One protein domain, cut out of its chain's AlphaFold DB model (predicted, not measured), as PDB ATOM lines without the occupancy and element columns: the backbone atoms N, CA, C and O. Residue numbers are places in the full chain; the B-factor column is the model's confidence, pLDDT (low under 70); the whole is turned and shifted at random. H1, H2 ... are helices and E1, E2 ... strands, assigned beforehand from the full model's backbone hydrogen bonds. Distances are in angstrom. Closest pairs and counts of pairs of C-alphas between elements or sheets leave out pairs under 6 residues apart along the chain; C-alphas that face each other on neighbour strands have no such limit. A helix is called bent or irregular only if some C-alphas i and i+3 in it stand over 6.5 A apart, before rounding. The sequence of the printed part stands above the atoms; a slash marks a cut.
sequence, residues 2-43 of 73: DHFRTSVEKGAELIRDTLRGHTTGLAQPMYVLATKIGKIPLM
ATOM      1  N   ASP A   2      -8.841  -3.932  42.671       62.25
ATOM      2  CA  ASP A   2      -8.071  -5.040  43.273       62.25
ATOM      3  C   ASP A   2      -8.340  -6.452  42.704       62.25
ATOM      4  O   ASP A   2      -7.683  -7.404  43.092       62.25
ATOM      5  N   HIS A   3      -9.251  -6.607  41.735       76.62
ATOM      6  CA  HIS A   3      -9.728  -7.927  41.277       76.62
ATOM      7  C   HIS A   3      -8.663  -8.866  40.677       76.62
ATOM      8  O   HIS A   3      -8.900 -10.066  40.605       76.62
ATOM      9  N   PHE A   4      -7.521  -8.336  40.229       80.94
ATOM     10  CA  PHE A   4      -6.457  -9.117  39.584       80.94
ATOM     11  C   PHE A   4      -5.181  -9.222  40.420       80.94
ATOM     12  O   PHE A   4      -4.192  -9.789  39.956       80.94
ATOM     13  N   ARG A   5      -5.159  -8.650  41.630       82.69
ATOM     14  CA  ARG A   5      -3.988  -8.769  42.496       82.69
ATOM     15  C   ARG A   5      -4.001 -10.115  43.202       82.69
ATOM     16  O   ARG A   5      -5.026 -10.570  43.695       82.69
ATOM     17  N   THR A   6      -2.830 -10.730  43.267       85.81
ATOM     18  CA  THR A   6      -2.561 -11.903  44.097       85.81
ATOM     19  C   THR A   6      -1.607 -11.505  45.214       85.81
ATOM     20  O   THR A   6      -0.878 -10.517  45.084       85.81
ATOM     21  N   SER A   7      -1.566 -12.284  46.296       88.25
ATOM     22  CA  SER A   7      -0.511 -12.124  47.298       88.25
ATOM     23  C   SER A   7       0.867 -12.348  46.672       88.25
ATOM     24  O   SER A   7       1.014 -13.054  45.663       88.25
ATOM     25  N   VAL A   8       1.883 -11.741  47.282       86.56
ATOM     26  CA  VAL A   8       3.281 -11.893  46.863       86.56
ATOM     27  C   VAL A   8       3.698 -13.360  46.987       86.56
ATOM     28  O   VAL A   8       4.346 -13.921  46.107       86.56
ATOM     29  N   GLU A   9       3.229 -14.009  48.045       85.75
ATOM     30  CA  GLU A   9       3.456 -15.407  48.374       85.75
ATOM     31  C   GLU A   9       2.902 -16.331  47.291       85.75
ATOM     32  O   GLU A   9       3.581 -17.275  46.894       85.75
ATOM     33  N   LYS A  10       1.716 -16.030  46.742       86.31
ATOM     34  CA  LYS A  10       1.132 -16.838  45.666       86.31
ATOM     35  C   LYS A  10       1.919 -16.716  44.361       86.31
ATOM     36  O   LYS A  10       2.088 -17.706  43.653       86.31
ATOM     37  N   GLY A  11       2.434 -15.522  44.055       86.19
ATOM     38  CA  GLY A  11       3.324 -15.316  42.909       86.19
ATOM     39  C   GLY A  11       4.662 -16.041  43.071       86.19
ATOM     40  O   GLY A  11       5.147 -16.672  42.131       86.19
ATOM     41  N   ALA A  12       5.226 -16.015  44.281       83.75
ATOM     42  CA  ALA A  12       6.452 -16.737  44.605       83.75
ATOM     43  C   ALA A  12       6.262 -18.264  44.534       83.75
ATOM     44  O   ALA A  12       7.122 -18.955  43.990       83.75
ATOM     45  N   GLU A  13       5.130 -18.782  45.027       83.19
ATOM     46  CA  GLU A  13       4.746 -20.198  44.939       83.19
ATOM     47  C   GLU A  13       4.652 -20.670  43.484       83.19
ATOM     48  O   GLU A  13       5.276 -21.665  43.124       83.19
ATOM     49  N   LEU A  14       3.960 -19.919  42.619       85.81
ATOM     50  CA  LEU A  14       3.823 -20.257  41.198       85.81
ATOM     51  C   LEU A  14       5.191 -20.410  40.513       85.81
ATOM     52  O   LEU A  14       5.439 -21.347  39.753       85.81
ATOM     53  N   ILE A  15       6.105 -19.484  40.789       85.31
ATOM     54  CA  ILE A  15       7.434 -19.482  40.178       85.31
ATOM     55  C   ILE A  15       8.270 -20.639  40.730       85.31
ATOM     56  O   ILE A  15       8.925 -21.335  39.956       85.31
ATOM     57  N   ARG A  16       8.225 -20.872  42.046       78.00
ATOM     58  CA  ARG A  16       8.981 -21.925  42.733       78.00
ATOM     59  C   ARG A  16       8.529 -23.331  42.345       78.00
ATOM     60  O   ARG A  16       9.373 -24.130  41.960       78.00
ATOM     61  N   ASP A  17       7.235 -23.606  42.467       78.38
ATOM     62  CA  ASP A  17       6.706 -24.971  42.465       78.38
ATOM     63  C   ASP A  17       6.150 -25.387  41.100       78.38
ATOM     64  O   ASP A  17       6.034 -26.574  40.823       78.38
ATOM     65  N   THR A  18       5.779 -24.428  40.243       81.06
ATOM     66  CA  THR A  18       5.140 -24.737  38.950       81.06
ATOM     67  C   THR A  18       6.074 -24.543  37.765       81.06
ATOM     68  O   THR A  18       6.079 -25.355  36.845       81.06
ATOM     69  N   LEU A  19       6.850 -23.456  37.745       82.88
ATOM     70  CA  LEU A  19       7.642 -23.089  36.567       82.88
ATOM     71  C   LEU A  19       9.097 -23.549  36.680       82.88
ATOM     72  O   LEU A  19       9.636 -24.169  35.759       82.88
ATOM     73  N   ARG A  20       9.759 -23.279  37.808       79.50
ATOM     74  CA  ARG A  20      11.170 -23.640  37.983       79.50
ATOM     75  C   ARG A  20      11.332 -25.154  38.130       79.50
ATOM     76  O   ARG A  20      10.696 -25.779  38.964       79.50
ATOM     77  N   GLY A  21      12.206 -25.743  37.314       78.31
ATOM     78  CA  GLY A  21      12.432 -27.195  37.276       78.31
ATOM     79  C   GLY A  21      11.534 -27.951  36.293       78.31
ATOM     80  O   GLY A  21      11.854 -29.084  35.933       78.31
ATOM     81  N   HIS A  22      10.475 -27.298  35.806       82.31
ATOM     82  CA  HIS A  22       9.556 -27.817  34.790       82.31
ATOM     83  C   HIS A  22       9.776 -27.189  33.405       82.31
ATOM     84  O   HIS A  22       9.363 -27.764  32.399       82.31
ATOM     85  N   THR A  23      10.440 -26.031  33.329       82.75
ATOM     86  CA  THR A  23      10.820 -25.368  32.073       82.75
ATOM     87  C   THR A  23      12.316 -25.505  31.769       82.75
ATOM     88  O   THR A  23      13.118 -25.882  32.627       82.75
ATOM     89  N   THR A  24      12.712 -25.210  30.525       82.75
ATOM     90  CA  THR A  24      14.129 -25.173  30.129       82.75
ATOM     91  C   THR A  24      14.872 -24.053  30.862       82.75
ATOM     92  O   THR A  24      14.273 -23.053  31.258       82.75
ATOM     93  N   GLY A  25      16.195 -24.184  31.018       78.94
ATOM     94  CA  GLY A  25      16.997 -23.230  31.802       78.94
ATOM     95  C   GLY A  25      16.894 -21.771  31.335       78.94
ATOM     96  O   GLY A  25      16.906 -20.867  32.164       78.94
ATOM     97  N   LEU A  26      16.717 -21.537  30.029       83.75
ATOM     98  CA  LEU A  26      16.526 -20.193  29.462       83.75
ATOM     99  C   LEU A  26      15.101 -19.649  29.643       83.75
ATOM    100  O   LEU A  26      14.889 -18.444  29.567       83.75
ATOM    101  N   ALA A  27      14.125 -20.521  29.898       83.81
ATOM    102  CA  ALA A  27      12.725 -20.170  30.108       83.81
ATOM    103  C   ALA A  27      12.379 -20.059  31.604       83.81
ATOM    104  O   ALA A  27      11.250 -20.347  32.007       83.81
ATOM    105  N   GLN A  28      13.346 -19.671  32.444       79.56
ATOM    106  CA  GLN A  28      13.103 -19.375  33.852       79.56
ATOM    107  C   GLN A  28      12.739 -17.898  34.055       79.56
ATOM    108  O   GLN A  28      13.617 -17.035  33.982       79.56
ATOM    109  N   PRO A  29      11.471 -17.576  34.363       84.50
ATOM    110  CA  PRO A  29      11.093 -16.213  34.696       84.50
ATOM    111  C   PRO A  29      11.609 -15.811  36.082       84.50
ATOM    112  O   PRO A  29      11.620 -16.607  37.025       84.50
ATOM    113  N   MET A  30      11.973 -14.537  36.221       85.50
ATOM    114  CA  MET A  30      12.141 -13.906  37.528       85.50
ATOM    115  C   MET A  30      10.805 -13.341  37.999       85.50
ATOM    116  O   MET A  30      10.139 -12.612  37.260       85.50
ATOM    117  N   TYR A  31      10.432 -13.639  39.244       88.56
ATOM    118  CA  TYR A  31       9.315 -12.960  39.886       88.56
ATOM    119  C   TYR A  31       9.749 -11.549  40.273       88.56
ATOM    120  O   TYR A  31      10.759 -11.384  40.950       88.56
ATOM    121  N   VAL A  32       9.027 -10.524  39.825       89.56
ATOM    122  CA  VAL A  32       9.429  -9.126  40.018       89.56
ATOM    123  C   VAL A  32       8.235  -8.306  40.478       89.56
ATOM    124  O   VAL A  32       7.202  -8.277  39.810       89.56
ATOM    125  N   LEU A  33       8.401  -7.582  41.585       90.19
ATOM    126  CA  LEU A  33       7.441  -6.579  42.026       90.19
ATOM    127  C   LEU A  33       7.759  -5.234  41.377       90.19
ATOM    128  O   LEU A  33       8.855  -4.689  41.520       90.19
ATOM    129  N   ALA A  34       6.776  -4.684  40.669       89.75
ATOM    130  CA  ALA A  34       6.835  -3.317  40.173       89.75
ATOM    131  C   ALA A  34       6.434  -2.359  41.301       89.75
ATOM    132  O   ALA A  34       5.287  -2.356  41.750       89.75
ATOM    133  N   THR A  35       7.383  -1.550  41.761       91.00
ATOM    134  CA  THR A  35       7.179  -0.583  42.843       91.00
ATOM    135  C   THR A  35       7.482   0.836  42.365       91.00
ATOM    136  O   THR A  35       8.048   1.040  41.290       91.00
ATOM    137  N   LYS A  36       7.143   1.842  43.180       91.38
ATOM    138  CA  LYS A  36       7.457   3.250  42.879       91.38
ATOM    139  C   LYS A  36       8.961   3.543  42.816       91.38
ATOM    140  O   LYS A  36       9.343   4.518  42.186       91.38
ATOM    141  N   ILE A  37       9.792   2.709  43.441       93.25
ATOM    142  CA  ILE A  37      11.257   2.843  43.436       93.25
ATOM    143  C   ILE A  37      11.926   1.953  42.377       93.25
ATOM    144  O   ILE A  37      13.146   1.841  42.344       93.25
ATOM    145  N   GLY A  38      11.134   1.316  41.510       91.38
ATOM    146  CA  GLY A  38      11.620   0.437  40.453       91.38
ATOM    147  C   GLY A  38      11.181  -1.018  40.613       91.38
ATOM    148  O   GLY A  38      10.252  -1.350  41.355       91.38
ATOM    149  N   LYS A  39      11.836  -1.889  39.845       89.50
ATOM    150  CA  LYS A  39      11.559  -3.326  39.766       89.50
ATOM    151  C   LYS A  39      12.399  -4.072  40.800       89.50
ATOM    152  O   LYS A  39      13.620  -4.045  40.710       89.50
ATOM    153  N   ILE A  40      11.747  -4.750  41.741       89.81
ATOM    154  CA  ILE A  40      12.415  -5.528  42.791       89.81
ATOM    155  C   ILE A  40      12.247  -7.019  42.471       89.81
ATOM    156  O   ILE A  40      11.116  -7.513  42.527       89.81
ATOM    157  N   PRO A  41      13.319  -7.741  42.096       86.25
ATOM    158  CA  PRO A  41      13.247  -9.178  41.880       86.25
ATOM    159  C   PRO A  41      13.112  -9.907  43.219       86.25
ATOM    160  O   PRO A  41      13.871  -9.669  44.155       86.25
ATOM    161  N   LEU A  42      12.156 -10.822  43.289       82.62
ATOM    162  CA  LEU A  42      12.002 -11.762  44.385       82.62
ATOM    163  C   LEU A  42      12.597 -13.092  43.936       82.62
ATOM    164  O   LEU A  42      11.946 -13.907  43.277       82.62
ATOM    165  N   MET A  43      13.874 -13.282  44.258       70.88
ATOM    166  CA  MET A  43      14.505 -14.587  44.136       70.88
ATOM    167  C   MET A  43      14.126 -15.423  45.354       70.88
ATOM    168  O   MET A  43      14.289 -14.955  46.478       70.88
TER     169      MET A  43
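AT A GLANCE: This is residues 2 to 43 of the 73 residues of the protein "KamA family radical SAM protein" of Ectothiorhodospiraceae bacterium (UniProt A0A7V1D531). A strand hairpin, E1 and E2, and a single helix, H1, form the two arms of a loose U, with a long loop joining them at one end; the start of E1 and the end of E2 come near the helix around Ala 12. Residues 2 to 7 stick out as a tail before the helix, and residues 21 to 26 stick out in the loop. The printed part has 42 residues with one named helix and two named strands, in the order H1, E1, E2; the sheet, in the order E1, E2, is antiparallel, and the class is mixed, helices and strands. The whole is loose, with a radius of gyration of the C-alphas of 11.6 A, and its C-alphas span 31 by 22 by 13 A.

HOW THE PARTS SIT: Begin with the sheet, where E1, residues 31 to 35, and E2, residues 38 to 42, form a hairpin of antiparallel neighbours, with 150 degrees between their directions. Look at N 33 and O 40, 2.9 A apart, and at N 42 and O 31, 2.8 A apart, both within hydrogen-bond range. The C-alphas of Val 32 and Pro 41 face each other at 4.2 A. Next look at H1, residues 8 to 19, whose closest C-alphas to E1 are those of Ala 12 and Tyr 31, 6.7 A apart. H1 and E1 have 3 pairs of C-alphas within 8 A. H1 and E2 have 1 such pair, the C-alphas of Ala 12 and Leu 42 at 7.5 A. Inside H1, 7 of 8 O i to N i+4 pairs are within hydrogen-bond range.

IN THESE COORDINATES: Find C-alpha 8 at (3.281, -11.893, 46.863); from there H1 runs 15.8 A to C-alpha 19 at (7.642, -23.089, 36.567). H1 is neither bent nor irregular, but only just: C-alphas 16 and 19 are 6.4 A apart. E1 runs 12.9 A from C-alpha 31 to C-alpha 35. E2 runs 12.8 A from C-alpha 38 to C-alpha 42, which you will find at (12.002, -11.762, 44.385).

THE WHOLE: The two C-alphas farthest apart are those of Asp 2 and Gly 25, 33.0 A. Without the stretches that stand free, residues 2 to 7 and 21 to 26, the body has 30 residues and spans 28 by 20 by 10 A. The link from H1 to E1 is long, with 11 residues; the link from E1 to E2 is tight, with 2 residues. The printed part has no cut. The mean pLDDT of the printed part is 83.9, and residue 2 is the one printed residue under 70.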